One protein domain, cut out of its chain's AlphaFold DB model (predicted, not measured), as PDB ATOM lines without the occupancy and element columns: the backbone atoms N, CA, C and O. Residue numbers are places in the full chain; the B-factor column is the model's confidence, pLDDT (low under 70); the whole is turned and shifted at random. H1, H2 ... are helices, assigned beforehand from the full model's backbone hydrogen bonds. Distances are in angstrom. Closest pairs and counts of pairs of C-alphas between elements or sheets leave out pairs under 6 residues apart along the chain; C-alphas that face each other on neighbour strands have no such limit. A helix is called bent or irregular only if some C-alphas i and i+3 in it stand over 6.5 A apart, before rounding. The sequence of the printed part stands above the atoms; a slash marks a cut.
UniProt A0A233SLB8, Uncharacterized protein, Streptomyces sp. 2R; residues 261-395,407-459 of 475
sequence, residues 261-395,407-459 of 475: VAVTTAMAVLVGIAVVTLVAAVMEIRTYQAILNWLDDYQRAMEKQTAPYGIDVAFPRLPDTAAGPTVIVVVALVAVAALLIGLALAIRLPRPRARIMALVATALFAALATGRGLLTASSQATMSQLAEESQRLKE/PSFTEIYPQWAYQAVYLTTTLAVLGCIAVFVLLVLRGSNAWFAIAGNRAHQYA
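Overview. This is residues 261 to 395 and 407 to 459 of the 475 residues of an uncharacterized protein of Streptomyces sp. 2R (UniProt A0A233SLB8). A long, loose bundle of four long helices, H1, H2, H3 and H5, runs up and down, each against the one before it, with the far parts of H1 and H3 running on beyond the other two. H6 turns steeply away at one end and adds to the rod's length, while little H4 sits between H1 and H3 toward the other. The printed part has 188 residues with six named helices, H1 to H6 in chain order, and no named strand; the class is all helix. The whole is loose, with a radius of gyration of the C-alphas of 23.3 A, and a rod spanning 88 by 28 by 20 A.

Arrangement. Start with H1, residues 261 to 309, and H2, residues 320 to 347: they form a helical hairpin and touch at a shallow tilt of 10 degrees, opposite ways, closest at the C-alphas of Ala 274 and Ala 337, 4.3 A apart. Next comes H3, residues 352 to 395, a helical hairpin with H2 at a shallow tilt of 27 degrees; they touch through residues 343 to 347 and 354 to 358 alone, closest at C-alphas Ile 347 and Ala 354, 5.9 A. H1 and H3 are apart. H4, residues 409 to 412, is close to H1 but not clearly touching, with C-alphas Ile 291 and Ile 412 closest at 6.5 A. Look then at H5, residues 415 to 440: it touches H1 at a shallow tilt of 18 degrees, opposite ways, closest at C-alphas Ala 266 and Val 435, 5.0 A. H5 also touches residues 355 to 376 of H3, closest at C-alphas Ala 366 and Val 429, 5.4 A. H2 and H5 are apart. H6, residues 442 to 457, touches H3 at a steep tilt of 40 degrees, closest at C-alphas Pro 352 and Phe 448, 5.4 A. Every O i to N i+4 pair is within hydrogen-bond range in H5 and H6, against 43 of 45 in H1, 21 of 24 in H2 and 39 of 40 in H3; H4 is too short for such a pair.

Along the chain. Find C-alpha 261 at (250.532, 270.705, 230.574); from there H1 runs 72.0 A to C-alpha 309 at (210.652, 262.784, 171.098). H1 is irregular, but only just: C-alphas 305 and 308 are 6.8 A apart. H2 then covers 41.2 A, H3 65.4 A and H5 38.0 A, with the four residues of H4 before H5. H6 covers 21.7 A and ends at C-alpha 457, (258.768, 249.786, 243.174).

Size, cuts and confidence. The two C-alphas farthest apart are those of Pro 308 and Gln 457, 87.8 A. Residues 396 to 406 are not printed, and C-alphas 395 and 407 are 15.1 A apart across this cut. Of the links that are printed whole, H1 to H2 is short and the others are tight. The mean pLDDT of the printed part is 77.3, and 31 residues are under 70, among them 314 to 326 and 454 to 459.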
ATOM      1  N   VAL A 261     251.387 269.917 231.474       86.88
ATOM      2  CA  VAL A 261     250.532 270.705 230.574       86.88
ATOM      3  C   VAL A 261     250.458 270.033 229.198       86.88
ATOM      4  O   VAL A 261     249.378 269.915 228.633       86.88
ATOM      5  N   ALA A 262     251.562 269.440 228.729       80.88
ATOM      6  CA  ALA A 262     251.620 268.682 227.479       80.88
ATOM      7  C   ALA A 262     250.611 267.518 227.390       80.88
ATOM      8  O   ALA A 262     250.028 267.299 226.331       80.88
ATOM      9  N   VAL A 263     250.352 266.793 228.487       85.75
ATOM     10  CA  VAL A 263     249.393 265.672 228.504       85.75
ATOM     11  C   VAL A 263     247.959 266.192 228.429       85.75
ATOM     12  O   VAL A 263     247.134 265.636 227.707       85.75
ATOM     13  N   THR A 264     247.653 267.280 229.142       87.81
ATOM     14  CA  THR A 264     246.335 267.925 229.057       87.81
ATOM     15  C   THR A 264     246.094 268.549 227.686       87.81
ATOM     16  O   THR A 264     244.998 268.404 227.151       87.81
ATOM     17  N   THR A 265     247.119 269.155 227.081       83.75
ATOM     18  CA  THR A 265     247.045 269.693 225.718       83.75
ATOM     19  C   THR A 265     246.826 268.571 224.705       83.75
ATOM     20  O   THR A 265     245.930 268.684 223.879       83.75
ATOM     21  N   ALA A 266     247.544 267.446 224.806       84.62
ATOM     22  CA  ALA A 266     247.344 266.301 223.912       84.62
ATOM     23  C   ALA A 266     245.920 265.726 224.009       84.62
ATOM     24  O   ALA A 266     245.322 265.382 222.993       84.62
ATOM     25  N   MET A 267     245.344 265.671 225.217       89.31
ATOM     26  CA  MET A 267     243.943 265.276 225.399       89.31
ATOM     27  C   MET A 267     242.977 266.250 224.716       89.31
ATOM     28  O   MET A 267     242.062 265.805 224.030       89.31
ATOM     29  N   ALA A 268     243.175 267.558 224.898       84.38
ATOM     30  CA  ALA A 268     242.330 268.574 224.275       84.38
ATOM     31  C   ALA A 268     242.401 268.502 222.741       84.38
ATOM     32  O   ALA A 268     241.366 268.545 222.084       84.38
ATOM     33  N   VAL A 269     243.601 268.308 222.183       85.12
ATOM     34  CA  VAL A 269     243.792 268.150 220.735       85.12
ATOM     35  C   VAL A 269     243.096 266.886 220.224       85.12
ATOM     36  O   VAL A 269     242.368 266.973 219.246       85.12
ATOM     37  N   LEU A 270     243.220 265.734 220.897       84.31
ATOM     38  CA  LEU A 270     242.511 264.504 220.497       84.31
ATOM     39  C   LEU A 270     240.987 264.664 220.485       84.31
ATOM     40  O   LEU A 270     240.325 264.171 219.574       84.31
ATOM     41  N   VAL A 271     240.432 265.366 221.475       84.38
ATOM     42  CA  VAL A 271     238.997 265.684 221.507       84.38
ATOM     43  C   VAL A 271     238.631 266.635 220.366       84.38
ATOM     44  O   VAL A 271     237.630 266.407 219.696       84.38
ATOM     45  N   GLY A 272     239.456 267.651 220.095       79.06
ATOM     46  CA  GLY A 272     239.272 268.550 218.955       79.06
ATOM     47  C   GLY A 272     239.254 267.808 217.616       79.06
ATOM     48  O   GLY A 272     238.349 268.020 216.817       79.06
ATOM     49  N   ILE A 273     240.186 266.872 217.407       85.44
ATOM     50  CA  ILE A 273     240.212 266.014 216.214       85.44
ATOM     51  C   ILE A 273     238.930 265.182 216.130       85.44
ATOM     52  O   ILE A 273     238.321 265.130 215.071       85.44
ATOM     53  N   ALA A 274     238.482 264.571 217.232       80.31
ATOM     54  CA  ALA A 274     237.244 263.791 217.236       80.31
ATOM     55  C   ALA A 274     236.028 264.631 216.809       80.31
ATOM     56  O   ALA A 274     235.205 264.163 216.026       80.31
ATOM     57  N   VAL A 275     235.939 265.882 217.272       80.81
ATOM     58  CA  VAL A 275     234.887 266.823 216.855       80.81
ATOM     59  C   VAL A 275     234.998 267.148 215.365       80.81
ATOM     60  O   VAL A 275     233.993 267.085 214.665       80.81
ATOM     61  N   VAL A 276     236.201 267.433 214.856       81.75
ATOM     62  CA  VAL A 276     236.428 267.679 213.419       81.75
ATOM     63  C   VAL A 276     236.010 266.468 212.577       81.75
ATOM     64  O   VAL A 276     235.348 266.639 211.559       81.75
ATOM     65  N   THR A 277     236.319 265.249 213.023       82.12
ATOM     66  CA  THR A 277     235.912 264.004 212.352       82.12
ATOM     67  C   THR A 277     234.389 263.836 212.326       82.12
ATOM     68  O   THR A 277     233.838 263.414 211.311       82.12
ATOM     69  N   LEU A 278     233.686 264.206 213.404       79.81
ATOM     70  CA  LEU A 278     232.219 264.198 213.429       79.81
ATOM     71  C   LEU A 278     231.623 265.251 212.490       79.81
ATOM     72  O   LEU A 278     230.678 264.950 211.765       79.81
ATOM     73  N   VAL A 279     232.188 266.462 212.453       79.38
ATOM     74  CA  VAL A 279     231.776 267.497 211.491       79.38
ATOM     75  C   VAL A 279     231.985 267.002 210.060       79.38
ATOM     76  O   VAL A 279     231.084 267.142 209.240       79.38
ATOM     77  N   ALA A 280     233.114 266.353 209.767       79.50
ATOM     78  CA  ALA A 280     233.369 265.756 208.457       79.50
ATOM     79  C   ALA A 280     232.317 264.696 208.088       79.50
ATOM     80  O   ALA A 280     231.843 264.683 206.956       79.50
ATOM     81  N   ALA A 281     231.895 263.858 209.042       80.19
ATOM     82  CA  ALA A 281     230.832 262.876 208.822       80.19
ATOM     83  C   ALA A 281     229.485 263.541 208.494       80.19
ATOM     84  O   ALA A 281     228.789 263.113 207.580       80.19
ATOM     85  N   VAL A 282     229.129 264.623 209.195       77.88
ATOM     86  CA  VAL A 282     227.911 265.395 208.896       77.88
ATOM     87  C   VAL A 282     227.991 266.043 207.513       77.88
ATOM     88  O   VAL A 282     227.008 266.033 206.774       77.88
ATOM     89  N   MET A 283     229.153 266.582 207.143       77.81
ATOM     90  CA  MET A 283     229.361 267.200 205.831       77.81
ATOM     91  C   MET A 283     229.266 266.180 204.692       77.81
ATOM     92  O   MET A 283     228.685 266.500 203.660       77.81
ATOM     93  N   GLU A 284     229.751 264.950 204.884       79.50
ATOM     94  CA  GLU A 284     229.554 263.838 203.939       79.50
ATOM     95  C   GLU A 284     228.073 263.527 203.732       79.50
ATOM     96  O   GLU A 284     227.601 263.503 202.599       79.50
ATOM     97  N   ILE A 285     227.307 263.390 204.821       78.38
ATOM     98  CA  ILE A 285     225.858 263.147 204.740       78.38
ATOM     99  C   ILE A 285     225.169 264.273 203.960       78.38
ATOM    100  O   ILE A 285     224.341 264.009 203.091       78.38
ATOM    101  N   ARG A 286     225.515 265.535 204.242       80.06
ATOM    102  CA  ARG A 286     224.941 266.699 203.550       80.06
ATOM    103  C   ARG A 286     225.315 266.746 202.072       80.06
ATOM    104  O   ARG A 286     224.466 267.076 201.253       80.06
ATOM    105  N   THR A 287     226.560 266.419 201.744       79.69
ATOM    106  CA  THR A 287     227.045 266.369 200.358       79.69
ATOM    107  C   THR A 287     226.305 265.281 199.592       79.69
ATOM    108  O   THR A 287     225.782 265.535 198.513       79.69
ATOM    109  N   TYR A 288     226.159 264.105 200.198       78.62
ATOM    110  CA  TYR A 288     225.406 263.001 199.624       78.62
ATOM    111  C   TYR A 288     223.930 263.357 199.397       78.62
ATOM    112  O   TYR A 288     223.409 263.155 198.306       78.62
ATOM    113  N   GLN A 289     223.271 263.977 200.382       78.50
ATOM    114  CA  GLN A 289     221.895 264.471 200.229       78.50
ATOM    115  C   GLN A 289     221.760 265.502 199.101       78.50
ATOM    116  O   GLN A 289     220.782 265.466 198.362       78.50
ATOM    117  N   ALA A 290     222.726 266.413 198.957       79.06
ATOM    118  CA  ALA A 290     222.716 267.401 197.881       79.06
ATOM    119  C   ALA A 290     222.829 266.741 196.499       79.06
ATOM    120  O   ALA A 290     222.091 267.116 195.593       79.06
ATOM    121  N   ILE A 291     223.692 265.728 196.363       79.25
ATOM    122  CA  ILE A 291     223.854 264.958 195.121       79.25
ATOM    123  C   ILE A 291     222.569 264.207 194.774       79.25
ATOM    124  O   ILE A 291     222.148 264.242 193.622       79.25
ATOM    125  N   LEU A 292     221.928 263.564 195.757       78.44
ATOM    126  CA  LEU A 292     220.663 262.857 195.542       78.44
ATOM    127  C   LEU A 292     219.546 263.801 195.085       78.44
ATOM    128  O   LEU A 292     218.895 263.530 194.082       78.44
ATOM    129  N   ASN A 293     219.367 264.935 195.767       81.81
ATOM    130  CA  ASN A 293     218.357 265.922 195.375       81.81
ATOM    131  C   ASN A 293     218.618 266.464 193.963       81.81
ATOM    132  O   ASN A 293     217.689 266.633 193.178       81.81
ATOM    133  N   TRP A 294     219.886 266.725 193.641       83.75
ATOM    134  CA  TRP A 294     220.275 267.191 192.318       83.75
ATOM    135  C   TRP A 294     219.993 266.138 191.235       83.75
ATOM    136  O   TRP A 294     219.487 266.485 190.171       83.75
ATOM    137  N   LEU A 295     220.262 264.858 191.507       80.00
ATOM    138  CA  LEU A 295     219.969 263.756 190.585       80.00
ATOM    139  C   LEU A 295     218.480 263.624 190.283       80.00
ATOM    140  O   LEU A 295     218.113 263.451 189.122       80.00
ATOM    141  N   ASP A 296     217.637 263.753 191.305       81.69
ATOM    142  CA  ASP A 296     216.184 263.740 191.137       81.69
ATOM    143  C   ASP A 296     215.717 264.896 190.241       81.69
ATOM    144  O   ASP A 296     214.892 264.711 189.343       81.69
ATOM    145  N   ASP A 297     216.249 266.101 190.458       82.75
ATOM    146  CA  ASP A 297     215.911 267.271 189.645       82.75
ATOM    147  C   ASP A 297     216.419 267.132 188.203       82.75
ATOM    148  O   ASP A 297     215.704 267.482 187.258       82.75
ATOM    149  N   TYR A 298     217.612 266.565 188.024       81.25
ATOM    150  CA  TYR A 298     218.191 266.269 186.719       81.25
ATOM    151  C   TYR A 298     217.358 265.247 185.941       81.25
ATOM    152  O   TYR A 298     217.026 265.479 184.777       81.25
ATOM    153  N   GLN A 299     216.953 264.150 186.587       83.38
ATOM    154  CA  GLN A 299     216.103 263.138 185.967       83.38
ATOM    155  C   GLN A 299     214.779 263.755 185.492       83.38
ATOM    156  O   GLN A 299     214.401 263.583 184.334       83.38
ATOM    157  N   ARG A 300     214.120 264.561 186.336       84.75
ATOM    158  CA  ARG A 300     212.882 265.271 185.962       84.75
ATOM    159  C   ARG A 300     213.086 266.248 184.805       84.75
ATOM    160  O   ARG A 300     212.170 266.458 184.010       84.75
ATOM    161  N   ALA A 301     214.242 266.908 184.736       83.75
ATOM    162  CA  ALA A 301     214.563 267.826 183.645       83.75
ATOM    163  C   ALA A 301     214.752 267.071 182.323       83.75
ATOM    164  O   ALA A 301     214.192 267.480 181.304       83.75
ATOM    165  N   MET A 302     215.463 265.943 182.357       79.94
ATOM    166  CA  MET A 302     215.663 265.081 181.196       79.94
ATOM    167  C   MET A 302     214.353 264.463 180.706       79.94
ATOM    168  O   MET A 302     214.062 264.561 179.519       79.94
ATOM    169  N   GLU A 303     213.516 263.927 181.599       85.88
ATOM    170  CA  GLU A 303     212.191 263.391 181.246       85.88
ATOM    171  C   GLU A 303     211.339 264.436 180.506       85.88
ATOM    172  O   GLU A 303     210.714 264.140 179.488       85.88
ATOM    173  N   LYS A 304     211.362 265.699 180.959       86.12
ATOM    174  CA  LYS A 304     210.664 266.800 180.274       86.12
ATOM    175  C   LYS A 304     211.237 267.106 178.892       86.12
ATOM    176  O   LYS A 304     210.472 267.466 177.999       86.12
ATOM    177  N   GLN A 305     212.554 267.009 178.715       83.62
ATOM    178  CA  GLN A 305     213.212 267.281 177.435       83.62
ATOM    179  C   GLN A 305     213.030 266.148 176.422       83.62
ATOM    180  O   GLN A 305     212.952 266.428 175.226       83.62
ATOM    181  N   THR A 306     212.953 264.893 176.868       84.81
ATOM    182  CA  THR A 306     212.856 263.734 175.970       84.81
ATOM    183  C   THR A 306     211.424 263.298 175.681       84.81
ATOM    184  O   THR A 306     211.181 262.710 174.624       84.81
ATOM    185  N   ALA A 307     210.461 263.669 176.532       90.38
ATOM    186  CA  ALA A 307     209.036 263.405 176.319       90.38
ATOM    187  C   ALA A 307     208.507 263.795 174.917       90.38
ATOM    188  O   ALA A 307     207.778 262.993 174.332       90.38
ATOM    189  N   PRO A 308     208.879 264.945 174.308       91.69
ATOM    190  CA  PRO A 308     208.428 265.311 172.959       91.69
ATOM    191  C   PRO A 308     208.919 264.372 171.851       91.69
ATOM    192  O   PRO A 308     208.298 264.294 170.793       91.69
ATOM    193  N   TYR A 309     210.029 263.669 172.080       90.12
ATOM    194  CA  TYR A 309     210.652 262.784 171.098       90.12
ATOM    195  C   TYR A 309     210.241 261.318 171.278       90.12
ATOM    196  O   TYR A 309     210.664 260.469 170.498       90.12
ATOM    197  N   GLY A 310     209.438 261.005 172.304       90.25
ATOM    198  CA  GLY A 310     209.064 259.628 172.637       90.25
ATOM    199  C   GLY A 310     210.254 258.752 173.046       90.25
ATOM    200  O   GLY A 310     210.157 257.529 172.981       90.25
ATOM    201  N   ILE A 311     211.382 259.364 173.426       85.44
ATOM    202  CA  ILE A 311     212.572 258.651 173.891       85.44
ATOM    203  C   ILE A 311     212.460 258.510 175.402       85.44
ATOM    204  O   ILE A 311     212.583 259.489 176.144       85.44
ATOM    205  N   ASP A 312     212.243 257.279 175.846       79.50
ATOM    206  CA  ASP A 312     212.251 256.934 177.259       79.50
ATOM    207  C   ASP A 312     213.707 256.733 177.694       79.50
ATOM    208  O   ASP A 312     214.324 255.694 177.445       79.50
ATOM    209  N   VAL A 313     214.314 257.783 178.250       72.31
ATOM    210  CA  VAL A 313     215.680 257.704 178.774       72.31
ATOM    211  C   VAL A 313     215.591 257.149 180.182       72.31
ATOM    212  O   VAL A 313     215.502 257.886 181.161       72.31
ATOM    213  N   ALA A 314     215.626 255.824 180.280       67.50
ATOM    214  CA  ALA A 314     215.877 255.163 181.545       67.50
ATOM    215  C   ALA A 314     217.317 255.486 181.962       67.50
ATOM    216  O   ALA A 314     218.267 254.830 181.531       67.50
ATOM    217  N   PHE A 315     217.495 256.522 182.784       63.69
ATOM    218  CA  PHE A 315     218.737 256.643 183.527       63.69
ATOM    219  C   PHE A 315     218.839 255.396 184.399       63.69
ATOM    220  O   PHE A 315     217.885 255.110 185.131       63.69
ATOM    221  N   PRO A 316     219.947 254.637 184.340       57.91
ATOM    222  CA  PRO A 316     220.202 253.652 185.372       57.91
ATOM    223  C   PRO A 316     220.166 254.439 186.679       57.91
ATOM    224  O   PRO A 316     221.005 255.325 186.868       57.91
ATOM    225  N   ARG A 317     219.119 254.217 187.497       55.69
ATOM    226  CA  ARG A 317     218.931 254.904 188.782       55.69
ATOM    227  C   ARG A 317     220.285 254.903 189.445       55.69
ATOM    228  O   ARG A 317     220.859 253.821 189.571       55.69
ATOM    229  N   LEU A 318     220.817 256.097 189.727       50.41
ATOM    230  CA  LEU A 318     222.208 256.241 190.129       50.41
ATOM    231  C   LEU A 318     222.445 255.228 191.239       50.41
ATOM    232  O   LEU A 318     221.725 255.286 192.240       50.41
ATOM    233  N   PRO A 319     223.287 254.214 190.998       47.72
ATOM    234  CA  PRO A 319     223.059 252.943 191.633       47.72
ATOM    235  C   PRO A 319     223.154 253.145 193.133       47.72
ATOM    236  O   PRO A 319     224.042 253.831 193.646       47.72
ATOM    237  N   ASP A 320     222.225 252.520 193.841       50.50
ATOM    238  CA  ASP A 320     222.227 252.351 195.290       50.50
ATOM    239  C   ASP A 320     223.595 251.889 195.844       50.50
ATOM    240  O   ASP A 320     223.888 251.992 197.039       50.50
ATOM    241  N   THR A 321     224.478 251.439 194.950       48.19
ATOM    242  CA  THR A 321     225.892 251.194 195.175       48.19
ATOM    243  C   THR A 321     226.718 252.403 195.598       48.19
ATOM    244  O   THR A 321     227.765 252.199 196.205       48.19
ATOM    245  N   ALA A 322     226.268 253.642 195.383       53.06
ATOM    246  CA  ALA A 322     226.926 254.839 195.913       53.06
ATOM    247  C   ALA A 322     226.559 255.124 197.386       53.06
ATOM    248  O   ALA A 322     227.350 255.740 198.110       53.06
ATOM    249  N   ALA A 323     225.397 254.643 197.852       59.41
ATOM    250  CA  ALA A 323     224.922 254.823 199.228       59.41
ATOM    251  C   ALA A 323     225.713 253.966 200.231       59.41
ATOM    252  O   ALA A 323     226.060 254.409 201.324       59.41
ATOM    253  N   GLY A 324     226.035 252.727 199.846       66.31
ATOM    254  CA  GLY A 324     226.788 251.793 200.689       66.31
ATOM    255  C   GLY A 324     228.147 252.352 201.140       66.31
ATOM    256  O   GLY A 324     228.387 252.461 202.345       66.31
ATOM    257  N   PRO A 325     229.030 252.770 200.215       68.69
ATOM    258  CA  PRO A 325     230.324 253.360 200.537       68.69
ATOM    259  C   PRO A 325     230.220 254.615 201.405       68.69
ATOM    260  O   PRO A 325     231.005 254.762 202.338       68.69
ATOM    261  N   THR A 326     229.249 255.501 201.161       65.62
ATOM    262  CA  THR A 326     229.071 256.714 201.978       65.62
ATOM    263  C   THR A 326     228.637 256.377 203.400       65.62
ATOM    264  O   THR A 326     229.223 256.898 204.348       65.62
ATOM    265  N   VAL A 327     227.691 255.453 203.582       70.25
ATOM    266  CA  VAL A 327     227.301 254.967 204.916       70.25
ATOM    267  C   VAL A 327     228.489 254.316 205.628       70.25
ATOM    268  O   VAL A 327     228.746 254.626 206.792       70.25
ATOM    269  N   ILE A 328     229.265 253.477 204.933       70.38
ATOM    270  CA  ILE A 328     230.480 252.856 205.482       70.38
ATOM    271  C   ILE A 328     231.482 253.928 205.929       70.38
ATOM    272  O   ILE A 328     232.015 253.845 207.037       70.38
ATOM    273  N   VAL A 329     231.713 254.957 205.109       74.94
ATOM    274  CA  VAL A 329     232.614 256.070 205.436       74.94
ATOM    275  C   VAL A 329     232.117 256.838 206.659       74.94
ATOM    276  O   VAL A 329     232.899 257.088 207.574       74.94
ATOM    277  N   VAL A 330     230.828 257.173 206.727       75.81
ATOM    278  CA  VAL A 330     230.231 257.879 207.872       75.81
ATOM    279  C   VAL A 330     230.363 257.055 209.154       75.81
ATOM    280  O   VAL A 330     230.821 257.573 210.174       75.81
ATOM    281  N   VAL A 331     230.033 255.761 209.111       74.75
ATOM    282  CA  VAL A 331     230.169 254.853 210.261       74.75
ATOM    283  C   VAL A 331     231.629 254.742 210.697       74.75
ATOM    284  O   VAL A 331     231.922 254.839 211.891       74.75
ATOM    285  N   ALA A 332     232.557 254.606 209.748       75.19
ATOM    286  CA  ALA A 332     233.984 254.573 210.036       75.19
ATOM    287  C   ALA A 332     234.456 255.875 210.703       75.19
ATOM    288  O   ALA A 332     235.159 255.821 211.712       75.19
ATOM    289  N   LEU A 333     234.029 257.044 210.215       77.00
ATOM    290  CA  LEU A 333     234.358 258.340 210.818       77.00
ATOM    291  C   LEU A 333     233.840 258.451 212.260       77.00
ATOM    292  O   LEU A 333     234.581 258.877 213.148       77.00
ATOM    293  N   VAL A 334     232.603 258.020 212.521       76.12
ATOM    294  CA  VAL A 334     232.020 258.019 213.874       76.12
ATOM    295  C   VAL A 334     232.778 257.067 214.803       76.12
ATOM    296  O   VAL A 334     233.121 257.443 215.927       76.12
ATOM    297  N   ALA A 335     233.097 255.857 214.337       73.88
ATOM    298  CA  ALA A 335     233.876 254.885 215.102       73.88
ATOM    299  C   ALA A 335     235.268 255.430 215.453       73.88
ATOM    300  O   ALA A 335     235.743 255.290 216.584       73.88
ATOM    301  N   VAL A 336     235.904 256.113 214.506       78.50
ATOM    302  CA  VAL A 336     237.204 256.740 214.717       78.50
ATOM    303  C   VAL A 336     237.120 257.903 215.707       78.50
ATOM    304  O   VAL A 336     237.959 257.993 216.604       78.50
ATOM    305  N   ALA A 337     236.092 258.751 215.626       77.06
ATOM    306  CA  ALA A 337     235.865 259.805 216.615       77.06
ATOM    307  C   ALA A 337     235.703 259.228 218.034       77.06
ATOM    308  O   ALA A 337     236.329 259.712 218.982       77.06
ATOM    309  N   ALA A 338     234.938 258.143 218.183       76.69
ATOM    310  CA  ALA A 338     234.793 257.437 219.455       76.69
ATOM    311  C   ALA A 338     236.132 256.878 219.968       76.69
ATOM    312  O   ALA A 338     236.449 257.007 221.156       76.69
ATOM    313  N   LEU A 339     236.951 256.307 219.079       78.44
ATOM    314  CA  LEU A 339     238.274 255.785 219.419       78.44
ATOM    315  C   LEU A 339     239.220 256.899 219.889       78.44
ATOM    316  O   LEU A 339     239.917 256.717 220.888       78.44
ATOM    317  N   LEU A 340     239.206 258.066 219.240       80.56
ATOM    318  CA  LEU A 340     239.996 259.237 219.640       80.56
ATOM    319  C   LEU A 340     239.599 259.755 221.031       80.56
ATOM    320  O   LEU A 340     240.471 260.053 221.851       80.56
ATOM    321  N   ILE A 341     238.299 259.789 221.343       80.94
ATOM    322  CA  ILE A 341     237.797 260.140 222.683       80.94
ATOM    323  C   ILE A 341     238.257 259.102 223.716       80.94
ATOM    324  O   ILE A 341     238.768 259.459 224.784       80.94
ATOM    325  N   GLY A 342     238.133 257.811 223.394       79.75
ATOM    326  CA  GLY A 342     238.621 256.718 224.234       79.75
ATOM    327  C   GLY A 342     240.124 256.819 224.496       79.75
ATOM    328  O   GLY A 342     240.575 256.636 225.630       79.75
ATOM    329  N   LEU A 343     240.900 257.197 223.481       82.88
ATOM    330  CA  LEU A 343     242.337 257.404 223.581       82.88
ATOM    331  C   LEU A 343     242.691 258.608 224.460       82.88
ATOM    332  O   LEU A 343     243.553 258.490 225.333       82.88
ATOM    333  N   ALA A 344     241.991 259.735 224.302       84.31
ATOM    334  CA  ALA A 344     242.156 260.904 225.164       84.31
ATOM    335  C   ALA A 344     241.913 260.535 226.638       84.31
ATOM    336  O   ALA A 344     242.688 260.893 227.530       84.31
ATOM    337  N   LEU A 345     240.880 259.734 226.907       84.50
ATOM    338  CA  LEU A 345     240.582 259.237 228.249       84.50
ATOM    339  C   LEU A 345     241.602 258.205 228.745       84.50
ATOM    340  O   LEU A 345     241.921 258.195 229.935       84.50
ATOM    341  N   ALA A 346     242.164 257.374 227.867       80.94
ATOM    342  CA  ALA A 346     243.212 256.420 228.221       80.94
ATOM    343  C   ALA A 346     244.525 257.121 228.608       80.94
ATOM    344  O   ALA A 346     245.144 256.743 229.604       80.94
ATOM    345  N   ILE A 347     244.906 258.185 227.891       86.12
ATOM    346  CA  ILE A 347     246.067 259.044 228.199       86.12
ATOM    347  C   ILE A 347     245.923 259.706 229.576       86.12
ATOM    348  O   ILE A 347     246.913 259.972 230.262       86.12
ATOM    349  N   ARG A 348     244.682 259.900 230.045       85.12
ATOM    350  CA  ARG A 348     244.379 260.404 231.389       85.12
ATOM    351  C   ARG A 348     244.934 259.507 232.504       85.12
ATOM    352  O   ARG A 348     245.093 259.981 233.637       85.12
ATOM    353  N   LEU A 349     245.170 258.225 232.218       85.12
ATOM    354  CA  LEU A 349     245.718 257.249 233.150       85.12
ATOM    355  C   LEU A 349     247.228 257.095 232.904       85.12
ATOM    356  O   LEU A 349     247.640 256.841 231.775       85.12
ATOM    357  N   PRO A 350     248.067 257.183 233.949       78.06
ATOM    358  CA  PRO A 350     249.516 257.105 233.814       78.06
ATOM    359  C   PRO A 350     249.959 255.645 233.612       78.06
ATOM    360  O   PRO A 350     250.529 255.014 234.498       78.06
ATOM    361  N   ARG A 351     249.622 255.059 232.460       84.06
ATOM    362  CA  ARG A 351     250.032 253.706 232.072       84.06
ATOM    363  C   ARG A 351     251.036 253.801 230.924       84.06
ATOM    364  O   ARG A 351     250.694 254.388 229.900       84.06
ATOM    365  N   PRO A 352     252.216 253.165 231.015       77.25
ATOM    366  CA  PRO A 352     253.205 253.204 229.933       77.25
ATOM    367  C   PRO A 352     252.651 252.622 228.620       77.25
ATOM    368  O   PRO A 352     252.921 253.149 227.544       77.25
ATOM    369  N   ARG A 353     251.774 251.610 228.705       82.00
ATOM    370  CA  ARG A 353     251.090 251.024 227.538       82.00
ATOM    371  C   ARG A 353     250.114 251.988 226.852       82.00
ATOM    372  O   ARG A 353     249.952 251.905 225.642       82.00
ATOM    373  N   ALA A 354     249.494 252.908 227.598       79.12
ATOM    374  CA  ALA A 354     248.554 253.873 227.022       79.12
ATOM    375  C   ALA A 354     249.261 254.853 226.078       79.12
ATOM    376  O   ALA A 354     248.692 255.231 225.063       79.12
ATOM    377  N   ARG A 355     250.524 255.200 226.364       82.31
ATOM    378  CA  ARG A 355     251.341 256.037 225.480       82.31
ATOM    379  C   ARG A 355     251.634 255.347 224.152       82.31
ATOM    380  O   ARG A 355     251.449 255.958 223.111       82.31
ATOM    381  N   ILE A 356     252.070 254.086 224.186       80.94
ATOM    382  CA  ILE A 356     252.379 253.330 222.962       80.94
ATOM    383  C   ILE A 356     251.109 253.157 222.125       80.94
ATOM    384  O   ILE A 356     251.120 253.472 220.941       80.94
ATOM    385  N   MET A 357     249.996 252.760 222.753       78.00
ATOM    386  CA  MET A 357     248.698 252.658 222.075       78.00
ATOM    387  C   MET A 357     248.264 253.996 221.472       78.00
ATOM    388  O   MET A 357     247.772 254.020 220.352       78.00
ATOM    389  N   ALA A 358     248.491 255.110 222.178       78.88
ATOM    390  CA  ALA A 358     248.181 256.434 221.662       78.88
ATOM    391  C   ALA A 358     249.023 256.813 220.449       78.88
ATOM    392  O   ALA A 358     248.472 257.307 219.474       78.88
ATOM    393  N   LEU A 359     250.329 256.553 220.480       77.31
ATOM    394  CA  LEU A 359     251.211 256.835 219.349       77.31
ATOM    395  C   LEU A 359     250.834 255.992 218.126       77.31
ATOM    396  O   LEU A 359     250.698 256.543 217.039       77.31
ATOM    397  N   VAL A 360     250.588 254.692 218.314       74.94
ATOM    398  CA  VAL A 360     250.171 253.787 217.230       74.94
ATOM    399  C   VAL A 360     248.814 254.201 216.658       74.94
ATOM    400  O   VAL A 360     248.681 254.327 215.445       74.94
ATOM    401  N   ALA A 361     247.823 254.481 217.511       77.25
ATOM    402  CA  ALA A 361     246.500 254.918 217.069       77.25
ATOM    403  C   ALA A 361     246.548 256.274 216.346       77.25
ATOM    404  O   ALA A 361     245.893 256.445 215.323       77.25
ATOM    405  N   THR A 362     247.353 257.220 216.839       76.50
ATOM    406  CA  THR A 362     247.512 258.540 216.208       76.50
ATOM    407  C   THR A 362     248.201 258.423 214.846       76.50
ATOM    408  O   THR A 362     247.779 259.081 213.901       76.50
ATOM    409  N   ALA A 363     249.219 257.562 214.722       70.00
ATOM    410  CA  ALA A 363     249.906 257.303 213.456       70.00
ATOM    411  C   ALA A 363     248.996 256.602 212.434       70.00
ATOM    412  O   ALA A 363     248.940 257.015 211.278       70.00
ATOM    413  N   LEU A 364     248.233 255.592 212.867       75.56
ATOM    414  CA  LEU A 364     247.249 254.918 212.019       75.56
ATOM    415  C   LEU A 364     246.168 255.895 211.542       75.56
ATOM    416  O   LEU A 364     245.806 255.890 210.370       75.56
ATOM    417  N   PHE A 365     245.684 256.767 212.430       78.56
ATOM    418  CA  PHE A 365     244.690 257.767 212.060       78.56
ATOM    419  C   PHE A 365     245.244 258.802 211.073       78.56
ATOM    420  O   PHE A 365     244.564 259.136 210.107       78.56
ATOM    421  N   ALA A 366     246.495 259.242 211.241       71.69
ATOM    422  CA  ALA A 366     247.159 260.111 210.271       71.69
ATOM    423  C   ALA A 366     247.279 259.443 208.889       71.69
ATOM    424  O   ALA A 366     247.021 260.087 207.872       71.69
ATOM    425  N   ALA A 367     247.606 258.148 208.840       67.88
ATOM    426  CA  ALA A 367     247.654 257.390 207.591       67.88
ATOM    427  C   ALA A 367     246.269 257.284 206.927       67.88
ATOM    428  O   ALA A 367     246.148 257.536 205.731       67.88
ATOM    429  N   LEU A 368     245.213 256.994 207.701       73.69
ATOM    430  CA  LEU A 368     243.834 256.943 207.198       73.69
ATOM    431  C   LEU A 368     243.348 258.305 206.685       73.69
ATOM    432  O   LEU A 368     242.748 258.376 205.614       73.69
ATOM    433  N   ALA A 369     243.639 259.388 207.409       75.19
ATOM    434  CA  ALA A 369     243.323 260.745 206.973       75.19
ATOM    435  C   ALA A 369     244.048 261.086 205.661       75.19
ATOM    436  O   ALA A 369     243.433 261.597 204.728       75.19
ATOM    437  N   THR A 370     245.329 260.726 205.544       69.31
ATOM    438  CA  THR A 370     246.109 260.936 204.314       69.31
ATOM    439  C   THR A 370     245.546 260.125 203.145       69.31
ATOM    440  O   THR A 370     245.393 260.658 202.049       69.31
ATOM    441  N   GLY A 371     245.166 258.864 203.381       69.12
ATOM    442  CA  GLY A 371     244.527 258.011 202.376       69.12
ATOM    443  C   GLY A 371     243.197 258.582 201.881       69.12
ATOM    444  O   GLY A 371     242.959 258.624 200.677       69.12
ATOM    445  N   ARG A 372     242.368 259.111 202.790       78.19
ATOM    446  CA  ARG A 372     241.135 259.828 202.437       78.19
ATOM    447  C   ARG A 372     241.429 261.045 201.556       78.19
ATOM    448  O   ARG A 372     240.806 261.186 200.512       78.19
ATOM    449  N   GLY A 373     242.397 261.882 201.938       70.69
ATOM    450  CA  GLY A 373     242.794 263.048 201.142       70.69
ATOM    451  C   GLY A 373     243.271 262.679 199.734       70.69
ATOM    452  O   GLY A 373     242.895 263.341 198.768       70.69
ATOM    453  N   LEU A 374     244.036 261.590 199.601       67.06
ATOM    454  CA  LEU A 374     244.506 261.092 198.307       67.06
ATOM    455  C   LEU A 374     243.354 260.586 197.427       67.06
ATOM    456  O   LEU A 374     243.320 260.912 196.245       67.06
ATOM    457  N   LEU A 375     242.389 259.860 198.005       69.19
ATOM    458  CA  LEU A 375     241.184 259.407 197.296       69.19
ATOM    459  C   LEU A 375     240.324 260.580 196.812       69.19
ATOM    460  O   LEU A 375     239.778 260.549 195.708       69.19
ATOM    461  N   THR A 376     240.205 261.639 197.616       74.06
ATOM    462  CA  THR A 376     239.487 262.852 197.201       74.06
ATOM    463  C   THR A 376     240.221 263.562 196.062       74.06
ATOM    464  O   THR A 376     239.586 263.954 195.086       74.06
ATOM    465  N   ALA A 377     241.551 263.676 196.142       69.31
ATOM    466  CA  ALA A 377     242.363 264.285 195.091       69.31
ATOM    467  C   ALA A 377     242.316 263.486 193.776       69.31
ATOM    468  O   ALA A 377     242.189 264.079 192.706       69.31
ATOM    469  N   SER A 378     242.355 262.149 193.838       68.12
ATOM    470  CA  SER A 378     242.224 261.307 192.642       68.12
ATOM    471  C   SER A 378     240.838 261.433 192.019       68.12
ATOM    472  O   SER A 378     240.734 261.596 190.809       68.12
ATOM    473  N   SER A 379     239.783 261.445 192.843       71.56
ATOM    474  CA  SER A 379     238.410 261.653 192.364       71.56
ATOM    475  C   SER A 379     238.265 263.007 191.663       71.56
ATOM    476  O   SER A 379     237.619 263.097 190.625       71.56
ATOM    477  N   GLN A 380     238.914 264.054 192.182       75.56
ATOM    478  CA  GLN A 380     238.917 265.375 191.554       75.56
ATOM    479  C   GLN A 380     239.631 265.369 190.194       75.56
ATOM    480  O   GLN A 380     239.121 265.961 189.247       75.56
ATOM    481  N   ALA A 381     240.769 264.677 190.076       71.69
ATOM    482  CA  ALA A 381     241.496 264.560 188.812       71.69
ATOM    483  C   ALA A 381     240.663 263.840 187.736       71.69
ATOM    484  O   ALA A 381     240.585 264.303 186.596       71.69
ATOM    485  N   THR A 382     239.975 262.754 188.107       69.81
ATOM    486  CA  THR A 382     239.071 262.036 187.195       69.81
ATOM    487  C   THR A 382     237.891 262.911 186.773       69.81
ATOM    488  O   THR A 382     237.556 262.961 185.592       69.81
ATOM    489  N   MET A 383     237.303 263.662 187.708       70.94
ATOM    490  CA  MET A 383     236.209 264.590 187.400       70.94
ATOM    491  C   MET A 383     236.647 265.716 186.455       70.94
ATOM    492  O   MET A 383     235.898 266.064 185.546       70.94
ATOM    493  N   SER A 384     237.860 266.264 186.610       75.31
ATOM    494  CA  SER A 384     238.375 267.272 185.670       75.31
ATOM    495  C   SER A 384     238.587 266.711 184.263       75.31
ATOM    496  O   SER A 384     238.269 267.392 183.295       75.31
ATOM    497  N   GLN A 385     239.045 265.460 184.142       79.12
ATOM    498  CA  GLN A 385     239.179 264.805 182.838       79.12
ATOM    499  C   GLN A 385     237.819 264.588 182.169       79.12
ATOM    500  O   GLN A 385     237.669 264.914 180.994       79.12
ATOM    501  N   LEU A 386     236.811 264.118 182.915       72.56
ATOM    502  CA  LEU A 386     235.451 263.978 182.384       72.56
ATOM    503  C   LEU A 386     234.868 265.320 181.927       72.56
ATOM    504  O   LEU A 386     234.197 265.376 180.898       72.56
ATOM    505  N   ALA A 387     235.119 266.398 182.675       78.75
ATOM    506  CA  ALA A 387     234.662 267.733 182.301       78.75
ATOM    507  C   ALA A 387     235.317 268.216 180.993       78.75
ATOM    508  O   ALA A 387     234.628 268.754 180.126       78.75
ATOM    509  N   GLU A 388     236.620 267.981 180.808       83.38
ATOM    510  CA  GLU A 388     237.315 268.305 179.557       83.38
ATOM    511  C   GLU A 388     236.791 267.489 178.365       83.38
ATOM    512  O   GLU A 388     236.581 268.043 177.285       83.38
ATOM    513  N   GLU A 389     236.547 266.186 178.539       81.19
ATOM    514  CA  GLU A 389     235.987 265.330 177.483       81.19
ATOM    515  C   GLU A 389     234.555 265.728 177.114       81.19
ATOM    516  O   GLU A 389     234.231 265.832 175.928       81.19
ATOM    517  N   SER A 390     233.723 266.022 178.118       75.19
ATOM    518  CA  SER A 390     232.379 266.580 177.939       75.19
ATOM    519  C   SER A 390     232.421 267.863 177.107       75.19
ATOM    520  O   SER A 390     231.662 268.006 176.146       75.19
ATOM    521  N   GLN A 391     233.352 268.768 177.412       82.94
ATOM    522  CA  GLN A 391     233.479 270.025 176.686       82.94
ATOM    523  C   GLN A 391     233.978 269.828 175.246       82.94
ATOM    524  O   GLN A 391     233.457 270.465 174.331       82.94
ATOM    525  N   ARG A 392     234.900 268.886 175.002       83.81
ATOM    526  CA  ARG A 392     235.333 268.517 173.638       83.81
ATOM    527  C   ARG A 392     234.206 267.908 172.805       83.81
ATOM    528  O   ARG A 392     234.087 268.212 171.620       83.81
ATOM    529  N   LEU A 393     233.375 267.059 173.411       77.06
ATOM    530  CA  LEU A 393     232.166 266.515 172.782       77.06
ATOM    531  C   LEU A 393     231.168 267.625 172.437       77.06
ATOM    532  O   LEU A 393     230.561 267.613 171.370       77.06
ATOM    533  N   LYS A 394     231.027 268.621 173.312       77.12
ATOM    534  CA  LYS A 394     230.174 269.783 173.060       77.12
ATOM    535  C   LYS A 394     230.675 270.622 171.883       77.12
ATOM    536  O   LYS A 394     229.889 271.008 171.021       77.12
ATOM    537  N   GLU A 395     231.979 270.875 171.820       85.38
ATOM    538  CA  GLU A 395     232.602 271.595 170.705       85.38
ATOM    539  C   GLU A 395     232.458 270.834 169.377       85.38
ATOM    540  O   GLU A 395     232.208 271.458 168.345       85.38
ATOM    541  N   PRO A 407     224.505 269.789 182.909       67.06
ATOM    542  CA  PRO A 407     225.042 270.869 183.717       67.06
ATOM    543  C   PRO A 407     226.508 270.575 184.026       67.06
ATOM    544  O   PRO A 407     226.948 269.419 184.080       67.06
ATOM    545  N   SER A 408     227.273 271.640 184.217       70.69
ATOM    546  CA  SER A 408     228.690 271.509 184.529       70.69
ATOM    547  C   SER A 408     228.852 270.639 185.780       70.69
ATOM    548  O   SER A 408     228.125 270.804 186.756       70.69
ATOM    549  N   PHE A 409     229.823 269.720 185.808       63.41
ATOM    550  CA  PHE A 409     230.082 268.891 187.001       63.41
ATOM    551  C   PHE A 409     230.302 269.730 188.280       63.41
ATOM    552  O   PHE A 409     230.073 269.260 189.393       63.41
ATOM    553  N   THR A 410     230.701 270.994 188.125       66.06
ATOM    554  CA  THR A 410     230.821 271.989 189.199       66.06
ATOM    555  C   THR A 410     229.491 272.466 189.790       66.06
ATOM    556  O   THR A 410     229.488 272.973 190.909       66.06
ATOM    557  N   GLU A 411     228.372 272.309 189.081       70.12
ATOM    558  CA  GLU A 411     227.018 272.508 189.620       70.12
ATOM    559  C   GLU A 411     226.530 271.272 190.390       70.12
ATOM    560  O   GLU A 411     225.788 271.413 191.358       70.12
ATOM    561  N   ILE A 412     226.995 270.080 189.999       69.25
ATOM    562  CA  ILE A 412     226.644 268.790 190.621       69.25
ATOM    563  C   ILE A 412     227.308 268.645 191.991       69.25
ATOM    564  O   ILE A 412     226.681 268.240 192.969       69.25
ATOM    565  N   TYR A 413     228.599 268.970 192.061       70.94
ATOM    566  CA  TYR A 413     229.374 268.892 193.288       70.94
ATOM    567  C   TYR A 413     229.652 270.299 193.816       70.94
ATOM    568  O   TYR A 413     230.448 271.032 193.221       70.94
ATOM    569  N   PRO A 414     229.066 270.691 194.960       75.25
ATOM    570  CA  PRO A 414     229.302 272.017 195.493       75.25
ATOM    571  C   PRO A 414     230.791 272.210 195.795       75.25
ATOM    572  O   PRO A 414     231.382 271.427 196.541       75.25
ATOM    573  N   GLN A 415     231.411 273.276 195.275       76.12
ATOM    574  CA  GLN A 415     232.843 273.541 195.498       76.12
ATOM    575  C   GLN A 415     233.225 273.595 196.988       76.12
ATOM    576  O   GLN A 415     234.346 273.238 197.363       76.12
ATOM    577  N   TRP A 416     232.288 273.984 197.859       77.94
ATOM    578  CA  TRP A 416     232.503 273.998 199.305       77.94
ATOM    579  C   TRP A 416     232.732 272.599 199.892       77.94
ATOM    580  O   TRP A 416     233.443 272.486 200.889       77.94
ATOM    581  N   ALA A 417     232.178 271.535 199.297       78.00
ATOM    582  CA  ALA A 417     232.326 270.170 199.801       78.00
ATOM    583  C   ALA A 417     233.789 269.715 199.704       78.00
ATOM    584  O   ALA A 417     234.350 269.209 200.677       78.00
ATOM    585  N   TYR A 418     234.454 270.012 198.583       77.75
ATOM    586  CA  TYR A 418     235.885 269.753 198.412       77.75
ATOM    587  C   TYR A 418     236.734 270.536 199.409       77.75
ATOM    588  O   TYR A 418     237.591 269.957 200.078       77.75
ATOM    589  N   GLN A 419     236.469 271.837 199.560       79.00
ATOM    590  CA  GLN A 419     237.197 272.673 200.516       79.00
ATOM    591  C   GLN A 419     237.005 272.181 201.956       79.00
ATOM    592  O   GLN A 419     237.965 272.144 202.725       79.00
ATOM    593  N   ALA A 420     235.799 271.729 202.313       76.31
ATOM    594  CA  ALA A 420     235.500 271.166 203.624       76.31
ATOM    595  C   ALA A 420     236.234 269.839 203.869       76.31
ATOM    596  O   ALA A 420     236.822 269.653 204.938       76.31
ATOM    597  N   VAL A 421     236.258 268.923 202.893       78.75
ATOM    598  CA  VAL A 421     237.002 267.656 203.008       78.75
ATOM    599  C   VAL A 421     238.506 267.917 203.119       78.75
ATOM    600  O   VAL A 421     239.167 267.325 203.974       78.75
ATOM    601  N   TYR A 422     239.048 268.847 202.330       79.25
ATOM    602  CA  TYR A 422     240.467 269.202 202.381       79.25
ATOM    603  C   TYR A 422     240.843 269.843 203.723       79.25
ATOM    604  O   TYR A 422     241.822 269.442 204.356       79.25
ATOM    605  N   LEU A 423     240.031 270.791 204.202       78.94
ATOM    606  CA  LEU A 423     240.237 271.473 205.477       78.94
ATOM    607  C   LEU A 423     240.156 270.496 206.656       78.94
ATOM    608  O   LEU A 423     241.049 270.482 207.500       78.94
ATOM    609  N   THR A 424     239.125 269.647 206.707       81.44
ATOM    610  CA  THR A 424     238.951 268.665 207.793       81.44
ATOM    611  C   THR A 424     240.074 267.630 207.808       81.44
ATOM    612  O   THR A 424     240.603 267.321 208.876       81.44
ATOM    613  N   THR A 425     240.509 267.159 206.636       80.44
ATOM    614  CA  THR A 425     241.639 266.226 206.514       80.44
ATOM    615  C   THR A 425     242.950 266.881 206.950       80.44
ATOM    616  O   THR A 425     243.699 266.303 207.739       80.44
ATOM    617  N   THR A 426     243.202 268.117 206.516       79.00
ATOM    618  CA  THR A 426     244.402 268.881 206.898       79.00
ATOM    619  C   THR A 426     244.441 269.135 208.406       79.00
ATOM    620  O   THR A 426     245.461 268.890 209.048       79.00
ATOM    621  N   LEU A 427     243.322 269.560 209.004       76.94
ATOM    622  CA  LEU A 427     243.204 269.763 210.450       76.94
ATOM    623  C   LEU A 427     243.395 268.461 211.237       76.94
ATOM    624  O   LEU A 427     244.061 268.472 212.273       76.94
ATOM    625  N   ALA A 428     242.861 267.338 210.746       80.50
ATOM    626  CA  ALA A 428     243.063 266.030 211.364       80.50
ATOM    627  C   ALA A 428     244.548 265.626 211.357       80.50
ATOM    628  O   ALA A 428     245.079 265.247 212.402       80.50
ATOM    629  N   VAL A 429     245.241 265.781 210.222       78.69
ATOM    630  CA  VAL A 429     246.679 265.481 210.094       78.69
ATOM    631  C   VAL A 429     247.522 266.386 211.000       78.69
ATOM    632  O   VAL A 429     248.358 265.887 211.757       78.69
ATOM    633  N   LEU A 430     247.277 267.700 210.995       76.62
ATOM    634  CA  LEU A 430     247.975 268.646 211.876       76.62
ATOM    635  C   LEU A 430     247.730 268.328 213.358       76.62
ATOM    636  O   LEU A 430     248.667 268.344 214.160       76.62
ATOM    637  N   GLY A 431     246.495 267.975 213.720       78.06
ATOM    638  CA  GLY A 431     246.148 267.525 215.064       78.06
ATOM    639  C   GLY A 431     246.911 266.260 215.468       78.06
ATOM    640  O   GLY A 431     247.462 266.202 216.569       78.06
ATOM    641  N   CYS A 432     247.005 265.267 214.581       81.38
ATOM    642  CA  CYS A 432     247.786 264.051 214.813       81.38
ATOM    643  C   CYS A 432     249.266 264.348 215.056       81.38
ATOM    644  O   CYS A 432     249.845 263.826 216.013       81.38
ATOM    645  N   ILE A 433     249.871 265.204 214.227       77.25
ATOM    646  CA  ILE A 433     251.271 265.622 214.377       77.25
ATOM    647  C   ILE A 433     251.465 266.314 215.732       77.25
ATOM    648  O   ILE A 433     252.392 265.977 216.469       77.25
ATOM    649  N   ALA A 434     250.561 267.222 216.112       78.12
ATOM    650  CA  ALA A 434     250.619 267.906 217.400       78.12
ATOM    651  C   ALA A 434     250.538 266.925 218.584       78.12
ATOM    652  O   ALA A 434     251.355 267.004 219.503       78.12
ATOM    653  N   VAL A 435     249.606 265.962 218.561       84.25
ATOM    654  CA  VAL A 435     249.490 264.920 219.600       84.25
ATOM    655  C   VAL A 435     250.760 264.077 219.673       84.25
ATOM    656  O   VAL A 435     251.268 263.832 220.769       84.25
ATOM    657  N   PHE A 436     251.303 263.665 218.526       84.81
ATOM    658  CA  PHE A 436     252.542 262.897 218.460       84.81
ATOM    659  C   PHE A 436     253.703 263.657 219.112       84.81
ATOM    660  O   PHE A 436     254.326 263.143 220.043       84.81
ATOM    661  N   VAL A 437     253.940 264.910 218.704       83.56
ATOM    662  CA  VAL A 437     254.993 265.765 219.272       83.56
ATOM    663  C   VAL A 437     254.801 265.923 220.783       83.56
ATOM    664  O   VAL A 437     255.730 265.654 221.549       83.56
ATOM    665  N   LEU A 438     253.588 266.252 221.243       84.94
ATOM    666  CA  LEU A 438     253.272 266.431 222.668       84.94
ATOM    667  C   LEU A 438     253.515 265.165 223.509       84.94
ATOM    668  O   LEU A 438     253.932 265.264 224.669       84.94
ATOM    669  N   LEU A 439     253.284 263.975 222.949       86.50
ATOM    670  CA  LEU A 439     253.520 262.691 223.622       86.50
ATOM    671  C   LEU A 439     254.987 262.225 223.561       86.50
ATOM    672  O   LEU A 439     255.404 261.396 224.385       86.50
ATOM    673  N   VAL A 440     255.782 262.744 222.623       87.50
ATOM    674  CA  VAL A 440     257.227 262.479 222.511       87.50
ATOM    675  C   VAL A 440     258.049 263.387 223.433       87.50
ATOM    676  O   VAL A 440     259.086 262.944 223.931       87.50
ATOM    677  N   LEU A 441     257.563 264.597 223.746       90.56
ATOM    678  CA  LEU A 441     258.248 265.543 224.636       90.56
ATOM    679  C   LEU A 441     258.722 264.900 225.951       90.56
ATOM    680  O   LEU A 441     258.022 264.112 226.597       90.56
ATOM    681  N   ARG A 442     259.918 265.314 226.393       86.06
ATOM    682  CA  ARG A 442     260.616 264.761 227.567       86.06
ATOM    683  C   ARG A 442     259.774 264.822 228.847       86.06
ATOM    684  O   ARG A 442     259.819 263.883 229.634       86.06
ATOM    685  N   GLY A 443     258.962 265.869 229.020       83.62
ATOM    686  CA  GLY A 443     258.046 266.010 230.159       83.62
ATOM    687  C   GLY A 443     256.933 264.955 230.187       83.62
ATOM    688  O   GLY A 443     256.681 264.351 231.230       83.62
ATOM    689  N   SER A 444     256.316 264.666 229.038       84.12
ATOM    690  CA  SER A 444     255.334 263.582 228.900       84.12
ATOM    691  C   SER A 444     255.998 262.222 229.123       84.12
ATOM    692  O   SER A 444     255.480 261.397 229.874       84.12
ATOM    693  N   ASN A 445     257.184 262.007 228.540       85.06
ATOM    694  CA  ASN A 445     257.946 260.768 228.702       85.06
ATOM    695  C   ASN A 445     258.298 260.500 230.176       85.06
ATOM    696  O   ASN A 445     258.032 259.415 230.685       85.06
ATOM    697  N   ALA A 446     258.806 261.512 230.885       83.94
ATOM    698  CA  ALA A 446     259.110 261.420 232.310       83.94
ATOM    699  C   ALA A 446     257.861 261.087 233.138       83.94
ATOM    700  O   ALA A 446     257.920 260.235 234.019       83.94
ATOM    701  N   TRP A 447     256.710 261.688 232.823       84.31
ATOM    702  CA  TRP A 447     255.459 261.403 233.527       84.31
ATOM    703  C   TRP A 447     255.006 259.943 233.370       84.31
ATOM    704  O   TRP A 447     254.672 259.289 234.362       84.31
ATOM    705  N   PHE A 448     255.052 259.400 232.149       84.19
ATOM    706  CA  PHE A 448     254.725 257.992 231.900       84.19
ATOM    707  C   PHE A 448     255.775 257.027 232.478       84.19
ATOM    708  O   PHE A 448     255.406 255.962 232.977       84.19
ATOM    709  N   ALA A 449     257.060 257.396 232.462       84.00
ATOM    710  CA  ALA A 449     258.153 256.590 233.008       84.00
ATOM    711  C   ALA A 449     258.111 256.512 234.542       84.00
ATOM    712  O   ALA A 449     258.213 255.423 235.103       84.00
ATOM    713  N   ILE A 450     257.866 257.636 235.229       82.44
ATOM    714  CA  ILE A 450     257.685 257.673 236.692       82.44
ATOM    715  C   ILE A 450     256.530 256.759 237.102       82.44
ATOM    716  O   ILE A 450     256.612 256.050 238.104       82.44
ATOM    717  N   ALA A 451     255.456 256.741 236.318       79.56
ATOM    718  CA  ALA A 451     254.326 255.871 236.587       79.56
ATOM    719  C   ALA A 451     254.635 254.382 236.387       79.56
ATOM    720  O   ALA A 451     254.176 253.557 237.179       79.56
ATOM    721  N   GLY A 452     255.435 254.045 235.370       78.88
ATOM    722  CA  GLY A 452     255.949 252.690 235.161       78.88
ATOM    723  C   GLY A 452     256.864 252.235 236.301       78.88
ATOM    724  O   GLY A 452     256.633 251.184 236.890       78.88
ATOM    725  N   ASN A 453     257.833 253.066 236.692       79.69
ATOM    726  CA  ASN A 453     258.788 252.745 237.757       79.69
ATOM    727  C   ASN A 453     258.117 252.605 239.125       79.69
ATOM    728  O   ASN A 453     258.463 251.702 239.880       79.69
ATOM    729  N   ARG A 454     257.100 253.423 239.428       69.94
ATOM    730  CA  ARG A 454     256.278 253.225 240.634       69.94
ATOM    731  C   ARG A 454     255.556 251.882 240.608       69.94
ATOM    732  O   ARG A 454     255.455 251.235 241.641       69.94
ATOM    733  N   ALA A 455     255.079 251.434 239.449       66.69
ATOM    734  CA  ALA A 455     254.447 250.121 239.345       66.69
ATOM    735  C   ALA A 455     255.419 248.981 239.699       66.69
ATOM    736  O   ALA A 455     254.976 247.982 240.254       66.69
ATOM    737  N   HIS A 456     256.716 249.155 239.423       68.19
ATOM    738  CA  HIS A 456     257.773 248.208 239.788       68.19
ATOM    739  C   HIS A 456     258.237 248.343 241.243       68.19
ATOM    740  O   HIS A 456     258.429 247.331 241.901       68.19
ATOM    741  N   GLN A 457     258.366 249.561 241.775       69.81
ATOM    742  CA  GLN A 457     258.768 249.786 243.174       69.81
ATOM    743  C   GLN A 457     257.715 249.316 244.183       69.81
ATOM    744  O   GLN A 457     258.059 248.906 245.284       69.81
ATOM    745  N   TYR A 458     256.435 249.368 243.808       59.44
ATOM    746  CA  TYR A 458     255.338 248.811 244.602       59.44
ATOM    747  C   TYR A 458     254.930 247.405 244.148       59.44
ATOM    748  O   TYR A 458     253.928 246.880 244.637       59.44
ATOM    749  N   ALA A 459     255.652 246.797 243.200       52.84
ATOM    750  CA  ALA A 459     255.492 245.372 242.967       52.84
ATOM    751  C   ALA A 459     256.113 244.651 244.173       52.84
ATOM    752  O   ALA A 459     257.242 244.981 244.543       52.84
TER     753      ALA A 459